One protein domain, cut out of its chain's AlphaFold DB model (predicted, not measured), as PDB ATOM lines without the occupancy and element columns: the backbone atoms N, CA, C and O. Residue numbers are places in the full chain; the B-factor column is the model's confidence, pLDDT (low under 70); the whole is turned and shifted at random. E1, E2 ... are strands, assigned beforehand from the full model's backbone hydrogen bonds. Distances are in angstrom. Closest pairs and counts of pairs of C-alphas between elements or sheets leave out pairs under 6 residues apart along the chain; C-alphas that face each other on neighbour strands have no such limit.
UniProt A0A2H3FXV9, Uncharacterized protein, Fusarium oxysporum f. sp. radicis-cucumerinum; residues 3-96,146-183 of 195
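Overview. This is residues 3 to 96 and 146 to 183 of the 195 residues of an uncharacterized protein of Fusarium oxysporum f. sp. radicis-cucumerinum (UniProt A0A2H3FXV9). This is one broad, flat, twisted sheet of eight strands, a single layer in which the long strands E2, E3 and E4 lie side by side, with shorter strands on either side of them. A loop without named elements, residues 146 to 166, lies beyond the edge at E7. The printed part has 132 residues, no named helix and eight named strands, E1 to E8 in order along the chain; the class is all strand. Across the sheet the order is E6, E5, E4, E3, E2, E1, E8, E7, all antiparallel. The whole is loose, with a radius of gyration of the C-alphas of 20.1 A, and spans 64 by 50 by 19 A.

Arrangement. Start at Gly 3, where E1, residues 3 to 12, forms a hairpin with E2, residues 15 to 29; look there for N 4 and O 23, 2.8 A apart. E2 forms the next hairpin with E3, residues 32 to 50, where the C-alphas of Ala 38 and Ala 23 face each other at 4.0 A and N 24 and O 37 are 2.7 A apart. E3 and E4, residues 53 to 69, run antiparallel at 176 degrees, with N 65 and O 38 at 2.7 A. E5, residues 73 to 80, is the neighbour of E4, with N 64 and O 77 at 2.8 A. E6, residues 83 to 90, is an edge strand beside E5, with N 74 and O 89 at 2.8 A. E1 to E6 make a meander, each strand the antiparallel neighbour of the one before. Past the cut, find E7, residues 167 to 171, the other edge strand, and E8, residues 174 to 182: a hairpin at 156 degrees, with N 178 and O 167 at 3.1 A. E8 is also the neighbour of E1, with N 5 and O 179 at 2.8 A. E6 and E7 are apart.

Along the chain. Find C-alpha 3 at (2.349, 10.418, 23.686); from there E1 runs 30.5 A to C-alpha 12. E2 covers 46.9 A, E4 53.7 A, and E3, the longest strand, runs 60.2 A from C-alpha 32 at (-7.701, 14.680, 39.037) to C-alpha 50. E8 runs 26.2 A and ends at C-alpha 182, (-0.046, 16.066, 21.294).

Size, cuts and confidence. The two C-alphas farthest apart are those of Lys 30 and Leu 51, at 65.9 A. Residues 97 to 145 are not printed, and C-alphas 96 and 146 stand 34.7 A apart across this cut. The links that are printed whole are tight. The mean pLDDT of the printed part is 75.4; residue 51, residues 92 to 96 and residues 146 to 183 are under 70 in this model.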
ATOM      1  N   GLY A   3       1.688  11.707  23.816       84.19
ATOM      2  CA  GLY A   3       2.349  10.418  23.686       84.19
ATOM      3  C   GLY A   3       3.507  10.473  22.706       84.19
ATOM      4  O   GLY A   3       3.569  11.363  21.857       84.19
ATOM      5  N   GLY A   4       4.431   9.537  22.863       86.81
ATOM      6  CA  GLY A   4       5.573   9.344  21.987       86.81
ATOM      7  C   GLY A   4       5.677   7.890  21.550       86.81
ATOM      8  O   GLY A   4       5.364   6.984  22.326       86.81
ATOM      9  N   ARG A   5       6.135   7.669  20.323       87.50
ATOM     10  CA  ARG A   5       6.520   6.358  19.802       87.50
ATOM     11  C   ARG A   5       7.914   6.449  19.198       87.50
ATOM     12  O   ARG A   5       8.211   7.403  18.491       87.50
ATOM     13  N   LEU A   6       8.739   5.453  19.478       89.56
ATOM     14  CA  LEU A   6      10.050   5.223  18.896       89.56
ATOM     15  C   LEU A   6       9.999   3.900  18.132       89.56
ATOM     16  O   LEU A   6       9.608   2.883  18.697       89.56
ATOM     17  N   HIS A   7      10.390   3.932  16.865       90.25
ATOM     18  CA  HIS A   7      10.570   2.750  16.031       90.25
ATOM     19  C   HIS A   7      11.999   2.758  15.495       90.25
ATOM     20  O   HIS A   7      12.425   3.759  14.908       90.25
ATOM     21  N   THR A   8      12.743   1.683  15.725       89.00
ATOM     22  CA  THR A   8      14.128   1.537  15.284       89.00
ATOM     23  C   THR A   8      14.314   0.221  14.557       89.00
ATOM     24  O   THR A   8      14.070  -0.850  15.111       89.00
ATOM     25  N   ASP A   9      14.869   0.334  13.357       90.00
ATOM     26  CA  ASP A   9      15.042  -0.776  12.436       90.00
ATOM     27  C   ASP A   9      16.523  -0.975  12.152       90.00
ATOM     28  O   ASP A   9      17.264  -0.022  11.852       90.00
ATOM     29  N   PHE A  10      16.952  -2.228  12.215       86.38
ATOM     30  CA  PHE A  10      18.308  -2.640  11.910       86.38
ATOM     31  C   PHE A  10      18.290  -3.818  10.941       86.38
ATOM     32  O   PHE A  10      17.637  -4.831  11.173       86.38
ATOM     33  N   SER A  11      19.039  -3.696   9.849       86.56
ATOM     34  CA  SER A  11      19.200  -4.760   8.863       86.56
ATOM     35  C   SER A  11      20.662  -4.841   8.452       86.56
ATOM     36  O   SER A  11      21.252  -3.857   7.997       86.56
ATOM     37  N   ALA A  12      21.251  -6.018   8.642       84.19
ATOM     38  CA  ALA A  12      22.632  -6.319   8.301       84.19
ATOM     39  C   ALA A  12      22.721  -7.741   7.733       84.19
ATOM     40  O   ALA A  12      22.907  -8.717   8.463       84.19
ATOM     41  N   GLY A  13      22.601  -7.849   6.407       85.38
ATOM     42  CA  GLY A  13      22.714  -9.111   5.674       85.38
ATOM     43  C   GLY A  13      21.683 -10.146   6.150       85.38
ATOM     44  O   GLY A  13      20.500  -9.936   5.910       85.38
ATOM     45  N   PRO A  14      22.101 -11.248   6.803       85.06
ATOM     46  CA  PRO A  14      21.194 -12.285   7.302       85.06
ATOM     47  C   PRO A  14      20.476 -11.925   8.617       85.06
ATOM     48  O   PRO A  14      19.633 -12.697   9.072       85.06
ATOM     49  N   ILE A  15      20.831 -10.812   9.270       87.25
ATOM     50  CA  ILE A  15      20.259 -10.389  10.558       87.25
ATOM     51  C   ILE A  15      19.339  -9.188  10.342       87.25
ATOM     52  O   ILE A  15      19.755  -8.167   9.791       87.25
ATOM     53  N   GLU A  16      18.119  -9.286  10.856       90.31
ATOM     54  CA  GLU A  16      17.156  -8.192  10.954       90.31
ATOM     55  C   GLU A  16      16.725  -8.034  12.414       90.31
ATOM     56  O   GLU A  16      16.522  -9.022  13.119       90.31
ATOM     57  N   ALA A  17      16.593  -6.801  12.888       91.75
ATOM     58  CA  ALA A  17      16.092  -6.511  14.221       91.75
ATOM     59  C   ALA A  17      15.207  -5.265  14.207       91.75
ATOM     60  O   ALA A  17      15.513  -4.281  13.533       91.75
ATOM     61  N   TRP A  18      14.136  -5.318  14.989       92.12
ATOM     62  CA  TRP A  18      13.137  -4.263  15.105       92.12
ATOM     63  C   TRP A  18      12.928  -3.966  16.589       92.12
ATOM     64  O   TRP A  18      12.796  -4.884  17.406       92.12
ATOM     65  N   PHE A  19      12.933  -2.687  16.942       93.19
ATOM     66  CA  PHE A  19      12.685  -2.201  18.293       93.19
ATOM     67  C   PHE A  19      11.581  -1.148  18.257       93.19
ATOM     68  O   PHE A  19      11.757  -0.061  17.707       93.19
ATOM     69  N   ASP A  20      10.452  -1.466  18.875       93.81
ATOM     70  CA  ASP A  20       9.318  -0.570  19.053       93.81
ATOM     71  C   ASP A  20       9.189  -0.198  20.529       93.81
ATOM     72  O   ASP A  20       9.153  -1.061  21.401       93.81
ATOM     73  N   ALA A  21       9.058   1.089  20.821       94.12
ATOM     74  CA  ALA A  21       8.702   1.574  22.146       94.12
ATOM     75  C   ALA A  21       7.647   2.672  22.033       94.12
ATOM     76  O   ALA A  21       7.721   3.531  21.156       94.12
ATOM     77  N   PHE A  22       6.666   2.689  22.925       93.31
ATOM     78  CA  PHE A  22       5.676   3.760  22.986       93.31
ATOM     79  C   PHE A  22       5.345   4.128  24.426       93.31
ATOM     80  O   PHE A  22       5.464   3.316  25.340       93.31
ATOM     81  N   ALA A  23       4.912   5.366  24.627       93.50
ATOM     82  CA  ALA A  23       4.431   5.864  25.905       93.50
ATOM     83  C   ALA A  23       3.354   6.922  25.669       93.50
ATOM     84  O   ALA A  23       3.613   7.959  25.065       93.50
ATOM     85  N   ASN A  24       2.148   6.671  26.166       90.81
ATOM     86  CA  ASN A  24       1.002   7.567  26.105       90.81
ATOM     87  C   ASN A  24       0.595   7.979  27.516       90.81
ATOM     88  O   ASN A  24       0.508   7.147  28.420       90.81
ATOM     89  N   PHE A  25       0.275   9.257  27.677       88.38
ATOM     90  CA  PHE A  25      -0.177   9.849  28.925       88.38
ATOM     91  C   PHE A  25      -1.483  10.616  28.700       88.38
ATOM     92  O   PHE A  25      -1.618  11.476  27.814       88.38
ATOM     93  N   LEU A  26      -2.461  10.310  29.543       88.50
ATOM     94  CA  LEU A  26      -3.729  11.001  29.657       88.50
ATOM     95  C   LEU A  26      -3.848  11.555  31.073       88.50
ATOM     96  O   LEU A  26      -3.816  10.806  32.042       88.50
ATOM     97  N   ILE A  27      -4.015  12.870  31.181       85.06
ATOM     98  CA  ILE A  27      -4.192  13.566  32.454       85.06
ATOM     99  C   ILE A  27      -5.501  14.350  32.368       85.06
ATOM    100  O   ILE A  27      -5.675  15.177  31.471       85.06
ATOM    101  N   ASN A  28      -6.411  14.075  33.297       82.94
ATOM    102  CA  ASN A  28      -7.616  14.850  33.559       82.94
ATOM    103  C   ASN A  28      -7.375  15.696  34.811       82.94
ATOM    104  O   ASN A  28      -6.999  15.166  35.850       82.94
ATOM    105  N   TYR A  29      -7.590  17.009  34.714       77.50
ATOM    106  CA  TYR A  29      -7.298  17.946  35.808       77.50
ATOM    107  C   TYR A  29      -8.474  18.153  36.779       77.50
ATOM    108  O   TYR A  29      -8.252  18.568  37.914       77.50
ATOM    109  N   LYS A  30      -9.719  17.861  36.370       76.25
ATOM    110  CA  LYS A  30     -10.919  17.947  37.223       76.25
ATOM    111  C   LYS A  30     -11.955  16.868  36.860       76.25
ATOM    112  O   LYS A  30     -12.518  16.958  35.769       76.25
ATOM    113  N   PRO A  31     -12.276  15.922  37.764       71.19
ATOM    114  CA  PRO A  31     -11.469  15.495  38.918       71.19
ATOM    115  C   PRO A  31     -10.075  15.002  38.482       71.19
ATOM    116  O   PRO A  31      -9.897  14.612  37.326       71.19
ATOM    117  N   PHE A  32      -9.074  15.080  39.368       78.88
ATOM    118  CA  PHE A  32      -7.701  14.680  39.037       78.88
ATOM    119  C   PHE A  32      -7.624  13.165  38.840       78.88
ATOM    120  O   PHE A  32      -7.685  12.414  39.808       78.88
ATOM    121  N   HIS A  33      -7.471  12.733  37.591       83.56
ATOM    122  CA  HIS A  33      -7.220  11.343  37.226       83.56
ATOM    123  C   HIS A  33      -6.134  11.300  36.168       83.56
ATOM    124  O   HIS A  33      -6.132  12.114  35.242       83.56
ATOM    125  N   PHE A  34      -5.243  10.323  36.251       86.62
ATOM    126  CA  PHE A  34      -4.296  10.062  35.178       86.62
ATOM    127  C   PHE A  34      -4.351   8.598  34.771       86.62
ATOM    128  O   PHE A  34      -4.594   7.711  35.588       86.62
ATOM    129  N   ALA A  35      -4.129   8.367  33.486       90.06
ATOM    130  CA  ALA A  35      -3.929   7.055  32.908       90.06
ATOM    131  C   ALA A  35      -2.716   7.139  31.987       90.06
ATOM    132  O   ALA A  35      -2.605   8.057  31.170       90.06
ATOM    133  N   SER A  36      -1.799   6.195  32.114       91.62
ATOM    134  CA  SER A  36      -0.665   6.060  31.215       91.62
ATOM    135  C   SER A  36      -0.532   4.628  30.729       91.62
ATOM    136  O   SER A  36      -0.850   3.668  31.428       91.62
ATOM    137  N   SER A  37      -0.087   4.499  29.488       92.56
ATOM    138  CA  SER A  37       0.220   3.218  28.863       92.56
ATOM    139  C   SER A  37       1.578   3.339  28.199       92.56
ATOM    140  O   SER A  37       1.758   4.233  27.372       92.56
ATOM    141  N   ALA A  38       2.508   2.460  28.518       94.38
ATOM    142  CA  ALA A  38       3.788   2.367  27.841       94.38
ATOM    143  C   ALA A  38       4.026   0.925  27.421       94.38
ATOM    144  O   ALA A  38       3.535   0.019  28.079       94.38
ATOM    145  N   GLY A  39       4.771   0.708  26.350       95.06
ATOM    146  CA  GLY A  39       5.095  -0.635  25.899       95.06
ATOM    147  C   GLY A  39       6.404  -0.657  25.144       95.06
ATOM    148  O   GLY A  39       6.813   0.349  24.559       95.06
ATOM    149  N   ILE A  40       7.067  -1.805  25.197       95.44
ATOM    150  CA  ILE A  40       8.260  -2.115  24.418       95.44
ATOM    151  C   ILE A  40       8.056  -3.443  23.695       95.44
ATOM    152  O   ILE A  40       7.461  -4.369  24.243       95.44
ATOM    153  N   CYS A  41       8.575  -3.547  22.479       94.44
ATOM    154  CA  CYS A  41       8.615  -4.771  21.696       94.44
ATOM    155  C   CYS A  41       9.958  -4.862  20.971       94.44
ATOM    156  O   CYS A  41      10.422  -3.893  20.368       94.44
ATOM    157  N   VAL A  42      10.595  -6.024  21.070       94.06
ATOM    158  CA  VAL A  42      11.884  -6.322  20.451       94.06
ATOM    159  C   VAL A  42      11.759  -7.636  19.690       94.06
ATOM    160  O   VAL A  42      11.460  -8.671  20.288       94.06
ATOM    161  N   ASP A  43      12.018  -7.604  18.385       91.75
ATOM    162  CA  ASP A  43      12.055  -8.784  17.511       91.75
ATOM    163  C   ASP A  43      13.434  -8.857  16.842       91.75
ATOM    164  O   ASP A  43      13.934  -7.863  16.309       91.75
ATOM    165  N   VAL A  44      14.060 -10.032  16.889       91.38
ATOM    166  CA  VAL A  44      15.288 -10.338  16.153       91.38
ATOM    167  C   VAL A  44      15.039 -11.543  15.257       91.38
ATOM    168  O   VAL A  44      14.668 -12.628  15.726       91.38
ATOM    169  N   ARG A  45      15.322 -11.371  13.965       89.12
ATOM    170  CA  ARG A  45      15.210 -12.397  12.931       89.12
ATOM    171  C   ARG A  45      16.568 -12.688  12.328       89.12
ATOM    172  O   ARG A  45      17.328 -11.793  11.968       89.12
ATOM    173  N   PHE A  46      16.844 -13.972  12.184       86.81
ATOM    174  CA  PHE A  46      18.017 -14.472  11.502       86.81
ATOM    175  C   PHE A  46      17.586 -15.382  10.363       86.81
ATOM    176  O   PHE A  46      16.920 -16.396  10.595       86.81
ATOM    177  N   ASN A  47      17.956 -15.003   9.145       84.69
ATOM    178  CA  ASN A  47      17.664 -15.745   7.933       84.69
ATOM    179  C   ASN A  47      18.970 -16.099   7.214       84.69
ATOM    180  O   ASN A  47      19.690 -15.218   6.746       84.69
ATOM    181  N   ILE A  48      19.265 -17.397   7.126       81.75
ATOM    182  CA  ILE A  48      20.344 -17.919   6.288       81.75
ATOM    183  C   ILE A  48      19.746 -18.835   5.222       81.75
ATOM    184  O   ILE A  48      19.193 -19.890   5.543       81.75
ATOM    185  N   ASP A  49      20.003 -18.470   3.967       75.69
ATOM    186  CA  ASP A  49      19.726 -19.271   2.778       75.69
ATOM    187  C   ASP A  49      21.051 -19.697   2.121       75.69
ATOM    188  O   ASP A  49      21.698 -18.909   1.424       75.69
ATOM    189  N   VAL A  50      21.489 -20.947   2.338       74.94
ATOM    190  CA  VAL A  50      22.703 -21.492   1.691       74.94
ATOM    191  C   VAL A  50      22.393 -22.819   1.009       74.94
ATOM    192  O   VAL A  50      22.228 -23.828   1.686       74.94
ATOM    193  N   LEU A  51      22.384 -22.791  -0.332       69.00
ATOM    194  CA  LEU A  51      22.322 -23.869  -1.345       69.00
ATOM    195  C   LEU A  51      21.256 -24.982  -1.169       69.00
ATOM    196  O   LEU A  51      20.582 -25.300  -2.141       69.00
ATOM    197  N   PHE A  52      21.092 -25.562   0.025       70.12
ATOM    198  CA  PHE A  52      20.094 -26.582   0.389       70.12
ATOM    199  C   PHE A  52      19.545 -26.464   1.828       70.12
ATOM    200  O   PHE A  52      18.672 -27.245   2.204       70.12
ATOM    201  N   ILE A  53      20.045 -25.537   2.656       70.81
ATOM    202  CA  ILE A  53      19.617 -25.368   4.053       70.81
ATOM    203  C   ILE A  53      18.995 -23.981   4.218       70.81
ATOM    204  O   ILE A  53      19.674 -22.970   4.034       70.81
ATOM    205  N   HIS A  54      17.720 -23.970   4.608       80.88
ATOM    206  CA  HIS A  54      16.955 -22.788   4.998       80.88
ATOM    207  C   HIS A  54      16.782 -22.824   6.517       80.88
ATOM    208  O   HIS A  54      16.064 -23.683   7.038       80.88
ATOM    209  N   THR A  55      17.485 -21.954   7.247       79.69
ATOM    210  CA  THR A  55      17.330 -21.853   8.707       79.69
ATOM    211  C   THR A  55      16.813 -20.475   9.075       79.69
ATOM    212  O   THR A  55      17.474 -19.470   8.813       79.69
ATOM    213  N   HIS A  56      15.659 -20.451   9.740       85.88
ATOM    214  CA  HIS A  56      15.060 -19.235  10.274       85.88
ATOM    215  C   HIS A  56      14.988 -19.324  11.795       85.88
ATOM    216  O   HIS A  56      14.389 -20.252  12.345       85.88
ATOM    217  N   ILE A  57      15.587 -18.351  12.478       85.69
ATOM    218  CA  ILE A  57      15.476 -18.199  13.930       85.69
ATOM    219  C   ILE A  57      14.824 -16.847  14.193       85.69
ATOM    220  O   ILE A  57      15.320 -15.820  13.736       85.69
ATOM    221  N   SER A  58      13.708 -16.856  14.921       88.00
ATOM    222  CA  SER A  58      13.021 -15.648  15.377       88.00
ATOM    223  C   SER A  58      12.862 -15.658  16.891       88.00
ATOM    224  O   SER A  58      12.408 -16.657  17.477       88.00
ATOM    225  N   VAL A  59      13.235 -14.549  17.522       89.81
ATOM    226  CA  VAL A  59      13.067 -14.313  18.958       89.81
ATOM    227  C   VAL A  59      12.318 -13.002  19.133       89.81
ATOM    228  O   VAL A  59      12.743 -11.979  18.614       89.81
ATOM    229  N   GLU A  60      11.219 -13.057  19.877       92.50
ATOM    230  CA  GLU A  60      10.334 -11.926  20.144       92.50
ATOM    231  C   GLU A  60      10.134 -11.792  21.656       92.50
ATOM    232  O   GLU A  60       9.899 -12.793  22.352       92.50
ATOM    233  N   VAL A  61      10.276 -10.560  22.151       94.00
ATOM    234  CA  VAL A  61      10.084 -10.179  23.553       94.00
ATOM    235  C   VAL A  61       9.365  -8.835  23.612       94.00
ATOM    236  O   VAL A  61       9.862  -7.839  23.088       94.00
ATOM    237  N   GLY A  62       8.230  -8.792  24.304       93.94
ATOM    238  CA  GLY A  62       7.444  -7.588  24.535       93.94
ATOM    239  C   GLY A  62       7.052  -7.413  25.998       93.94
ATOM    240  O   GLY A  62       6.947  -8.375  26.765       93.94
ATOM    241  N   ALA A  63       6.846  -6.163  26.400       95.62
ATOM    242  CA  ALA A  63       6.289  -5.828  27.701       95.62
ATOM    243  C   ALA A  63       5.440  -4.560  27.611       95.62
ATOM    244  O   ALA A  63       5.926  -3.522  27.164       95.62
ATOM    245  N   ASP A  64       4.209  -4.637  28.106       94.69
ATOM    246  CA  ASP A  64       3.274  -3.524  28.196       94.69
ATOM    247  C   ASP A  64       3.014  -3.162  29.658       94.69
ATOM    248  O   ASP A  64       2.831  -4.014  30.522       94.69
ATOM    249  N   LEU A  65       2.971  -1.870  29.938       93.88
ATOM    250  CA  LEU A  65       2.739  -1.270  31.238       93.88
ATOM    251  C   LEU A  65       1.520  -0.356  31.147       93.88
ATOM    252  O   LEU A  65       1.530   0.645  30.434       93.88
ATOM    253  N   PHE A  66       0.502  -0.647  31.945       93.19
ATOM    254  CA  PHE A  66      -0.665   0.206  32.138       93.19
ATOM    255  C   PHE A  66      -0.665   0.726  33.570       93.19
ATOM    256  O   PHE A  66      -0.545  -0.058  34.505       93.19
ATOM    257  N   MET A  67      -0.804   2.035  33.759       91.88
ATOM    258  CA  MET A  67      -0.879   2.663  35.079       91.88
ATOM    259  C   MET A  67      -2.033   3.658  35.129       91.88
ATOM    260  O   MET A  67      -2.316   4.353  34.154       91.88
ATOM    261  N   TRP A  68      -2.694   3.752  36.275       88.88
ATOM    262  CA  TRP A  68      -3.775   4.698  36.522       88.88
ATOM    263  C   TRP A  68      -3.764   5.188  37.971       88.88
ATOM    264  O   TRP A  68      -3.146   4.583  38.846       88.88
ATOM    265  N   GLY A  69      -4.460   6.293  38.237       84.75
ATOM    266  CA  GLY A  69      -4.763   6.728  39.600       84.75
ATOM    267  C   GLY A  69      -5.616   7.994  39.667       84.75
ATOM    268  O   GLY A  69      -5.925   8.569  38.615       84.75
ATOM    269  N   PRO A  70      -5.971   8.464  40.882       80.81
ATOM    270  CA  PRO A  70      -5.772   7.851  42.213       80.81
ATOM    271  C   PRO A  70      -6.833   6.781  42.569       80.81
ATOM    272  O   PRO A  70      -7.964   6.940  42.118       80.81
ATOM    273  N   PRO A  71      -6.513   5.762  43.406       81.44
ATOM    274  CA  PRO A  71      -5.184   5.396  43.929       81.44
ATOM    275  C   PRO A  71      -4.247   4.872  42.825       81.44
ATOM    276  O   PRO A  71      -4.714   4.367  41.811       81.44
ATOM    277  N   LEU A  72      -2.923   5.025  42.999       83.81
ATOM    278  CA  LEU A  72      -1.928   4.545  42.026       83.81
ATOM    279  C   LEU A  72      -1.999   3.015  41.924       83.81
ATOM    280  O   LEU A  72      -1.657   2.312  42.877       83.81
ATOM    281  N   ALA A  73      -2.396   2.525  40.759       89.12
ATOM    282  CA  ALA A  73      -2.442   1.110  40.439       89.12
ATOM    283  C   ALA A  73      -2.044   0.872  38.983       89.12
ATOM    284  O   ALA A  73      -2.008   1.795  38.165       89.12
ATOM    285  N   GLY A  74      -1.683  -0.362  38.664       89.88
ATOM    286  CA  GLY A  74      -1.181  -0.698  37.348       89.88
ATOM    287  C   GLY A  74      -1.107  -2.190  37.080       89.88
ATOM    288  O   GLY A  74      -1.275  -3.031  37.964       89.88
ATOM    289  N   ARG A  75      -0.848  -2.510  35.816       92.81
ATOM    290  CA  ARG A  75      -0.650  -3.862  35.302       92.81
ATOM    291  C   ARG A  75       0.536  -3.868  34.351       92.81
ATOM    292  O   ARG A  75       0.594  -3.037  33.448       92.81
ATOM    293  N   VAL A  76       1.437  -4.824  34.535       94.38
ATOM    294  CA  VAL A  76       2.477  -5.167  33.561       94.38
ATOM    295  C   VAL A  76       2.082  -6.462  32.868       94.38
ATOM    296  O   VAL A  76       1.883  -7.459  33.554       94.38
ATOM    297  N   HIS A  77       1.995  -6.453  31.545       95.31
ATOM    298  CA  HIS A  77       1.865  -7.645  30.717       95.31
ATOM    299  C   HIS A  77       3.223  -7.943  30.086       95.31
ATOM    300  O   HIS A  77       3.766  -7.098  29.379       95.31
ATOM    301  N   VAL A  78       3.790  -9.117  30.349       93.88
ATOM    302  CA  VAL A  78       5.041  -9.555  29.716       93.88
ATOM    303  C   VAL A  78       4.706 -10.649  28.713       93.88
ATOM    304  O   VAL A  78       4.122 -11.663  29.098       93.88
ATOM    305  N   ASP A  79       5.093 -10.455  27.452       93.56
ATOM    306  CA  ASP A  79       4.925 -11.423  26.368       93.56
ATOM    307  C   ASP A  79       6.298 -11.888  25.881       93.56
ATOM    308  O   ASP A  79       7.069 -11.148  25.271       93.56
ATOM    309  N   ILE A  80       6.632 -13.135  26.189       90.69
ATOM    310  CA  ILE A  80       7.813 -13.801  25.660       90.69
ATOM    311  C   ILE A  80       7.322 -15.058  24.952       90.69
ATOM    312  O   ILE A  80       6.400 -15.730  25.417       90.69
ATOM    313  N   LYS A  81       8.008 -15.459  23.879       86.31
ATOM    314  CA  LYS A  81       7.698 -16.668  23.092       86.31
ATOM    315  C   LYS A  81       7.423 -17.941  23.922       86.31
ATOM    316  O   LYS A  81       6.723 -18.831  23.452       86.31
ATOM    317  N   VAL A  82       7.983 -18.047  25.132       87.06
ATOM    318  CA  VAL A  82       7.851 -19.209  26.033       87.06
ATOM    319  C   VAL A  82       6.800 -19.009  27.134       87.06
ATOM    320  O   VAL A  82       6.230 -19.989  27.608       87.06
ATOM    321  N   ALA A  83       6.539 -17.773  27.563       89.12
ATOM    322  CA  ALA A  83       5.660 -17.493  28.694       89.12
ATOM    323  C   ALA A  83       5.041 -16.099  28.592       89.12
ATOM    324  O   ALA A  83       5.723 -15.135  28.245       89.12
ATOM    325  N   LYS A  84       3.764 -16.005  28.971       93.44
ATOM    326  CA  LYS A  84       3.023 -14.747  29.065       93.44
ATOM    327  C   LYS A  84       2.414 -14.635  30.449       93.44
ATOM    328  O   LYS A  84       1.759 -15.581  30.893       93.44
ATOM    329  N   PHE A  85       2.652 -13.530  31.141       92.31
ATOM    330  CA  PHE A  85       2.112 -13.333  32.484       92.31
ATOM    331  C   PHE A  85       1.835 -11.863  32.783       92.31
ATOM    332  O   PHE A  85       2.510 -10.963  32.282       92.31
ATOM    333  N   ASP A  86       0.842 -11.651  33.646       92.69
ATOM    334  CA  ASP A  86       0.415 -10.341  34.115       92.69
ATOM    335  C   ASP A  86       0.815 -10.135  35.577       92.69
ATOM    336  O   ASP A  86       0.492 -10.950  36.446       92.69
ATOM    337  N   ILE A  87       1.476  -9.016  35.864       89.75
ATOM    338  CA  ILE A  87       1.775  -8.563  37.222       89.75
ATOM    339  C   ILE A  87       0.925  -7.325  37.493       89.75
ATOM    340  O   ILE A  87       1.195  -6.246  36.967       89.75
ATOM    341  N   ASN A  88      -0.107  -7.478  38.321       90.25
ATOM    342  CA  ASN A  88      -0.886  -6.347  38.825       90.25
ATOM    343  C   ASN A  88      -0.213  -5.788  40.085       90.25
ATOM    344  O   ASN A  88       0.271  -6.550  40.924       90.25
ATOM    345  N   PHE A  89      -0.175  -4.466  40.213       87.19
ATOM    346  CA  PHE A  89       0.393  -3.777  41.368       87.19
ATOM    347  C   PHE A  89      -0.460  -2.567  41.759       87.19
ATOM    348  O   PHE A  89      -1.132  -1.959  40.929       87.19
ATOM    349  N   GLY A  90      -0.399  -2.200  43.037       80.62
ATOM    350  CA  GLY A  90      -1.259  -1.182  43.640       80.62
ATOM    351  C   GLY A  90      -2.470  -1.794  44.333       80.62
ATOM    352  O   GLY A  90      -2.623  -3.014  44.380       80.62
ATOM    353  N   ALA A  91      -3.320  -0.941  44.909       71.50
ATOM    354  CA  ALA A  91      -4.648  -1.399  45.278       71.50
ATOM    355  C   ALA A  91      -5.295  -1.893  43.983       71.50
ATOM    356  O   ALA A  91      -5.309  -1.157  42.993       71.50
ATOM    357  N   ASP A  92      -5.822  -3.120  43.973       58.03
ATOM    358  CA  ASP A  92      -6.797  -3.485  42.951       58.03
ATOM    359  C   ASP A  92      -7.825  -2.345  42.856       58.03
ATOM    360  O   ASP A  92      -7.967  -1.533  43.780       58.03
ATOM    361  N   LYS A  93      -8.593  -2.270  41.769       54.69
ATOM    362  CA  LYS A  93      -9.912  -1.634  41.871       54.69
ATOM    363  C   LYS A  93     -10.724  -2.431  42.905       54.69
ATOM    364  O   LYS A  93     -11.599  -3.208  42.552       54.69
ATOM    365  N   GLY A  94     -10.374  -2.322  44.179       47.00
ATOM    366  CA  GLY A  94     -11.141  -2.789  45.295       47.00
ATOM    367  C   GLY A  94     -12.304  -1.845  45.312       47.00
ATOM    368  O   GLY A  94     -12.140  -0.726  45.781       47.00
ATOM    369  N   ASP A  95     -13.399  -2.283  44.696       46.72
ATOM    370  CA  ASP A  95     -14.742  -1.837  45.033       46.72
ATOM    371  C   ASP A  95     -14.814  -0.333  45.313       46.72
ATOM    372  O   ASP A  95     -15.318   0.120  46.344       46.72
ATOM    373  N   GLU A  96     -14.277   0.481  44.398       50.28
ATOM    374  CA  GLU A  96     -14.603   1.896  44.404       50.28
ATOM    375  C   GLU A  96     -16.049   1.936  43.926       50.28
ATOM    376  O   GLU A  96     -16.324   1.872  42.727       50.28
ATOM    377  N   PHE A 146       4.395  22.065  25.138       48.62
ATOM    378  CA  PHE A 146       5.841  22.024  24.927       48.62
ATOM    379  C   PHE A 146       6.121  21.365  23.575       48.62
ATOM    380  O   PHE A 146       5.797  20.197  23.369       48.62
ATOM    381  N   LEU A 147       6.699  22.127  22.646       49.56
ATOM    382  CA  LEU A 147       7.164  21.627  21.355       49.56
ATOM    383  C   LEU A 147       8.686  21.571  21.394       49.56
ATOM    384  O   LEU A 147       9.343  22.572  21.674       49.56
ATOM    385  N   ALA A 148       9.255  20.402  21.127       53.09
ATOM    386  CA  ALA A 148      10.692  20.293  20.972       53.09
ATOM    387  C   ALA A 148      11.078  20.797  19.569       53.09
ATOM    388  O   ALA A 148      10.752  20.175  18.561       53.09
ATOM    389  N   THR A 149      11.724  21.963  19.500       54.53
ATOM    390  CA  THR A 149      12.026  22.653  18.228       54.53
ATOM    391  C   THR A 149      13.308  22.143  17.559       54.53
ATOM    392  O   THR A 149      13.459  22.266  16.347       54.53
ATOM    393  N   SER A 150      14.234  21.541  18.315       52.25
ATOM    394  CA  SER A 150      15.524  21.070  17.791       52.25
ATOM    395  C   SER A 150      16.079  19.872  18.574       52.25
ATOM    396  O   SER A 150      15.794  19.720  19.762       52.25
ATOM    397  N   GLY A 151      16.862  19.027  17.894       57.50
ATOM    398  CA  GLY A 151      17.559  17.855  18.439       57.50
ATOM    399  C   GLY A 151      19.086  17.976  18.319       57.50
ATOM    400  O   GLY A 151      19.597  18.885  17.672       57.50
ATOM    401  N   LEU A 152      19.823  17.049  18.943       48.00
ATOM    402  CA  LEU A 152      21.280  17.128  19.167       48.00
ATOM    403  C   LEU A 152      22.147  17.153  17.887       48.00
ATOM    404  O   LEU A 152      23.312  17.529  17.949       48.00
ATOM    405  N   LEU A 153      21.599  16.789  16.724       49.31
ATOM    406  CA  LEU A 153      22.300  16.822  15.439       49.31
ATOM    407  C   LEU A 153      21.466  17.608  14.420       49.31
ATOM    408  O   LEU A 153      20.510  17.078  13.856       49.31
ATOM    409  N   ASN A 154      21.830  18.867  14.171       46.91
ATOM    410  CA  ASN A 154      21.294  19.653  13.060       46.91
ATOM    411  C   ASN A 154      22.380  19.798  11.984       46.91
ATOM    412  O   ASN A 154      23.441  20.352  12.260       46.91
ATOM    413  N   ASN A 155      22.128  19.292  10.772       50.91
ATOM    414  CA  ASN A 155      23.019  19.467   9.614       50.91
ATOM    415  C   ASN A 155      22.377  20.317   8.500       50.91
ATOM    416  O   ASN A 155      22.760  20.219   7.337       50.91
ATOM    417  N   SER A 156      21.379  21.143   8.819       48.12
ATOM    418  CA  SER A 156      20.870  22.151   7.886       48.12
ATOM    419  C   SER A 156      21.084  23.547   8.450       48.12
ATOM    420  O   SER A 156      20.758  23.823   9.600       48.12
ATOM    421  N   SER A 157      21.602  24.441   7.612       51.84
ATOM    422  CA  SER A 157      21.878  25.860   7.874       51.84
ATOM    423  C   SER A 157      20.629  26.727   8.126       51.84
ATOM    424  O   SER A 157      20.701  27.950   8.048       51.84
ATOM    425  N   SER A 158      19.485  26.118   8.442       49.94
ATOM    426  CA  SER A 158      18.263  26.797   8.856       49.94
ATOM    427  C   SER A 158      17.652  26.057  10.046       49.94
ATOM    428  O   SER A 158      17.541  24.831  10.050       49.94
ATOM    429  N   THR A 159      17.329  26.826  11.081       50.84
ATOM    430  CA  THR A 159      16.910  26.369  12.413       50.84
ATOM    431  C   THR A 159      15.403  26.092  12.500       50.84
ATOM    432  O   THR A 159      14.942  25.582  13.518       50.84
ATOM    433  N   ASP A 160      14.640  26.397  11.446       52.00
ATOM    434  CA  ASP A 160      13.178  26.325  11.459       52.00
ATOM    435  C   ASP A 160      12.651  25.047  10.793       52.00
ATOM    436  O   ASP A 160      12.975  24.726   9.646       52.00
ATOM    437  N   ARG A 161      11.808  24.310  11.528       56.25
ATOM    438  CA  ARG A 161      11.142  23.079  11.072       56.25
ATOM    439  C   ARG A 161       9.641  23.298  10.870       56.25
ATOM    440  O   ARG A 161       9.015  24.116  11.537       56.25
ATOM    441  N   VAL A 162       9.052  22.500   9.977       56.91
ATOM    442  CA  VAL A 162       7.601  22.433   9.735       56.91
ATOM    443  C   VAL A 162       6.933  21.560  10.810       56.91
ATOM    444  O   VAL A 162       7.463  20.511  11.177       56.91
ATOM    445  N   GLN A 163       5.774  21.989  11.324       48.62
ATOM    446  CA  GLN A 163       4.992  21.249  12.328       48.62
ATOM    447  C   GLN A 163       4.590  19.846  11.821       48.62
ATOM    448  O   GLN A 163       4.177  19.706  10.673       48.62
ATOM    449  N   ASN A 164       4.660  18.832  12.700       50.62
ATOM    450  CA  ASN A 164       4.349  17.408  12.440       50.62
ATOM    451  C   ASN A 164       5.302  16.660  11.485       50.62
ATOM    452  O   ASN A 164       4.906  15.668  10.883       50.62
ATOM    453  N   ALA A 165       6.546  17.116  11.323       56.09
ATOM    454  CA  ALA A 165       7.545  16.366  10.563       56.09
ATOM    455  C   ALA A 165       8.143  15.212  11.387       56.09
ATOM    456  O   ALA A 165       8.502  15.413  12.550       56.09
ATOM    457  N   ASP A 166       8.334  14.050  10.754       49.25
ATOM    458  CA  ASP A 166       9.000  12.889  11.354       49.25
ATOM    459  C   ASP A 166      10.398  13.254  11.890       49.25
ATOM    460  O   ASP A 166      11.162  14.035  11.296       49.25
ATOM    461  N   TRP A 167      10.759  12.694  13.043       53.59
ATOM    462  CA  TRP A 167      12.102  12.825  13.601       53.59
ATOM    463  C   TRP A 167      12.945  11.628  13.180       53.59
ATOM    464  O   TRP A 167      12.789  10.543  13.727       53.59
ATOM    465  N   VAL A 168      13.869  11.839  12.240       51.88
ATOM    466  CA  VAL A 168      14.832  10.816  11.816       51.88
ATOM    467  C   VAL A 168      16.179  11.091  12.476       51.88
ATOM    468  O   VAL A 168      16.853  12.064  12.134       51.88
ATOM    469  N   ILE A 169      16.589  10.225  13.402       52.56
ATOM    470  CA  ILE A 169      17.938  10.247  13.986       52.56
ATOM    471  C   ILE A 169      18.747   9.156  13.282       52.56
ATOM    472  O   ILE A 169      18.353   7.990  13.294       52.56
ATOM    473  N   ARG A 170      19.862   9.520  12.635       42.84
ATOM    474  CA  ARG A 170      20.777   8.534  12.040       42.84
ATOM    475  C   ARG A 170      21.794   8.075  13.083       42.84
ATOM    476  O   ARG A 170      22.668   8.856  13.454       42.84
ATOM    477  N   GLY A 171      21.691   6.820  13.513       43.31
ATOM    478  CA  GLY A 171      22.856   6.060  13.973       43.31
ATOM    479  C   GLY A 171      23.625   5.568  12.745       43.31
ATOM    480  O   GLY A 171      23.026   5.428  11.680       43.31
ATOM    481  N   ASP A 172      24.935   5.338  12.849       43.50
ATOM    482  CA  ASP A 172      25.800   5.019  11.698       43.50
ATOM    483  C   ASP A 172      25.353   3.792  10.870       43.50
ATOM    484  O   ASP A 172      25.752   3.660   9.713       43.50
ATOM    485  N   LEU A 173      24.455   2.960  11.414       48.91
ATOM    486  CA  LEU A 173      23.897   1.763  10.784       48.91
ATOM    487  C   LEU A 173      22.398   1.524  11.084       48.91
ATOM    488  O   LEU A 173      21.874   0.471  10.728       48.91
ATOM    489  N   SER A 174      21.683   2.462  11.723       42.19
ATOM    490  CA  SER A 174      20.271   2.272  12.111       42.19
ATOM    491  C   SER A 174      19.373   3.439  11.698       42.19
ATOM    492  O   SER A 174      19.752   4.616  11.768       42.19
ATOM    493  N   ARG A 175      18.150   3.114  11.260       55.19
ATOM    494  CA  ARG A 175      17.087   4.103  11.034       55.19
ATOM    495  C   ARG A 175      16.187   4.114  12.259       55.19
ATOM    496  O   ARG A 175      15.637   3.084  12.617       55.19
ATOM    497  N   SER A 176      16.062   5.275  12.898       48.78
ATOM    498  CA  SER A 176      15.147   5.475  14.024       48.78
ATOM    499  C   SER A 176      14.169   6.601  13.705       48.78
ATOM    500  O   SER A 176      14.601   7.670  13.260       48.78
ATOM    501  N   SER A 177      12.880   6.357  13.933       55.62
ATOM    502  CA  SER A 177      11.795   7.333  13.814       55.62
ATOM    503  C   SER A 177      11.153   7.571  15.178       55.62
ATOM    504  O   SER A 177      10.786   6.616  15.863       55.62
ATOM    505  N   LEU A 178      11.026   8.839  15.574       50.62
ATOM    506  CA  LEU A 178      10.312   9.258  16.782       50.62
ATOM    507  C   LEU A 178       9.081  10.097  16.386       50.62
ATOM    508  O   LEU A 178       9.235  11.184  15.831       50.62
ATOM    509  N   ASP A 179       7.870   9.622  16.683       53.91
ATOM    510  CA  ASP A 179       6.628  10.402  16.544       53.91
ATOM    511  C   ASP A 179       6.187  10.872  17.931       53.91
ATOM    512  O   ASP A 179       5.983  10.056  18.830       53.91
ATOM    513  N   VAL A 180       6.042  12.183  18.119       50.62
ATOM    514  CA  VAL A 180       5.499  12.766  19.352       50.62
ATOM    515  C   VAL A 180       4.215  13.488  18.990       50.62
ATOM    516  O   VAL A 180       4.238  14.518  18.315       50.62
ATOM    517  N   ARG A 181       3.081  12.960  19.456       46.03
ATOM    518  CA  ARG A 181       1.758  13.502  19.147       46.03
ATOM    519  C   ARG A 181       1.126  14.104  20.390       46.03
ATOM    520  O   ARG A 181       0.960  13.438  21.412       46.03
ATOM    521  N   TRP A 182       0.715  15.363  20.269       34.75
ATOM    522  CA  TRP A 182      -0.046  16.066  21.294       34.75
ATOM    523  C   TRP A 182      -1.381  16.530  20.706       34.75
ATOM    524  O   TRP A 182      -1.411  17.387  19.829       34.75
ATOM    525  N   GLN A 183      -2.497  15.946  21.155       38.00
ATOM    526  CA  GLN A 183      -3.842  16.429  20.805       38.00
ATOM    527  C   GLN A 183      -4.484  17.142  21.995       38.00
ATOM    528  O   GLN A 183      -4.754  16.514  23.028       38.00
TER     529      GLN A 183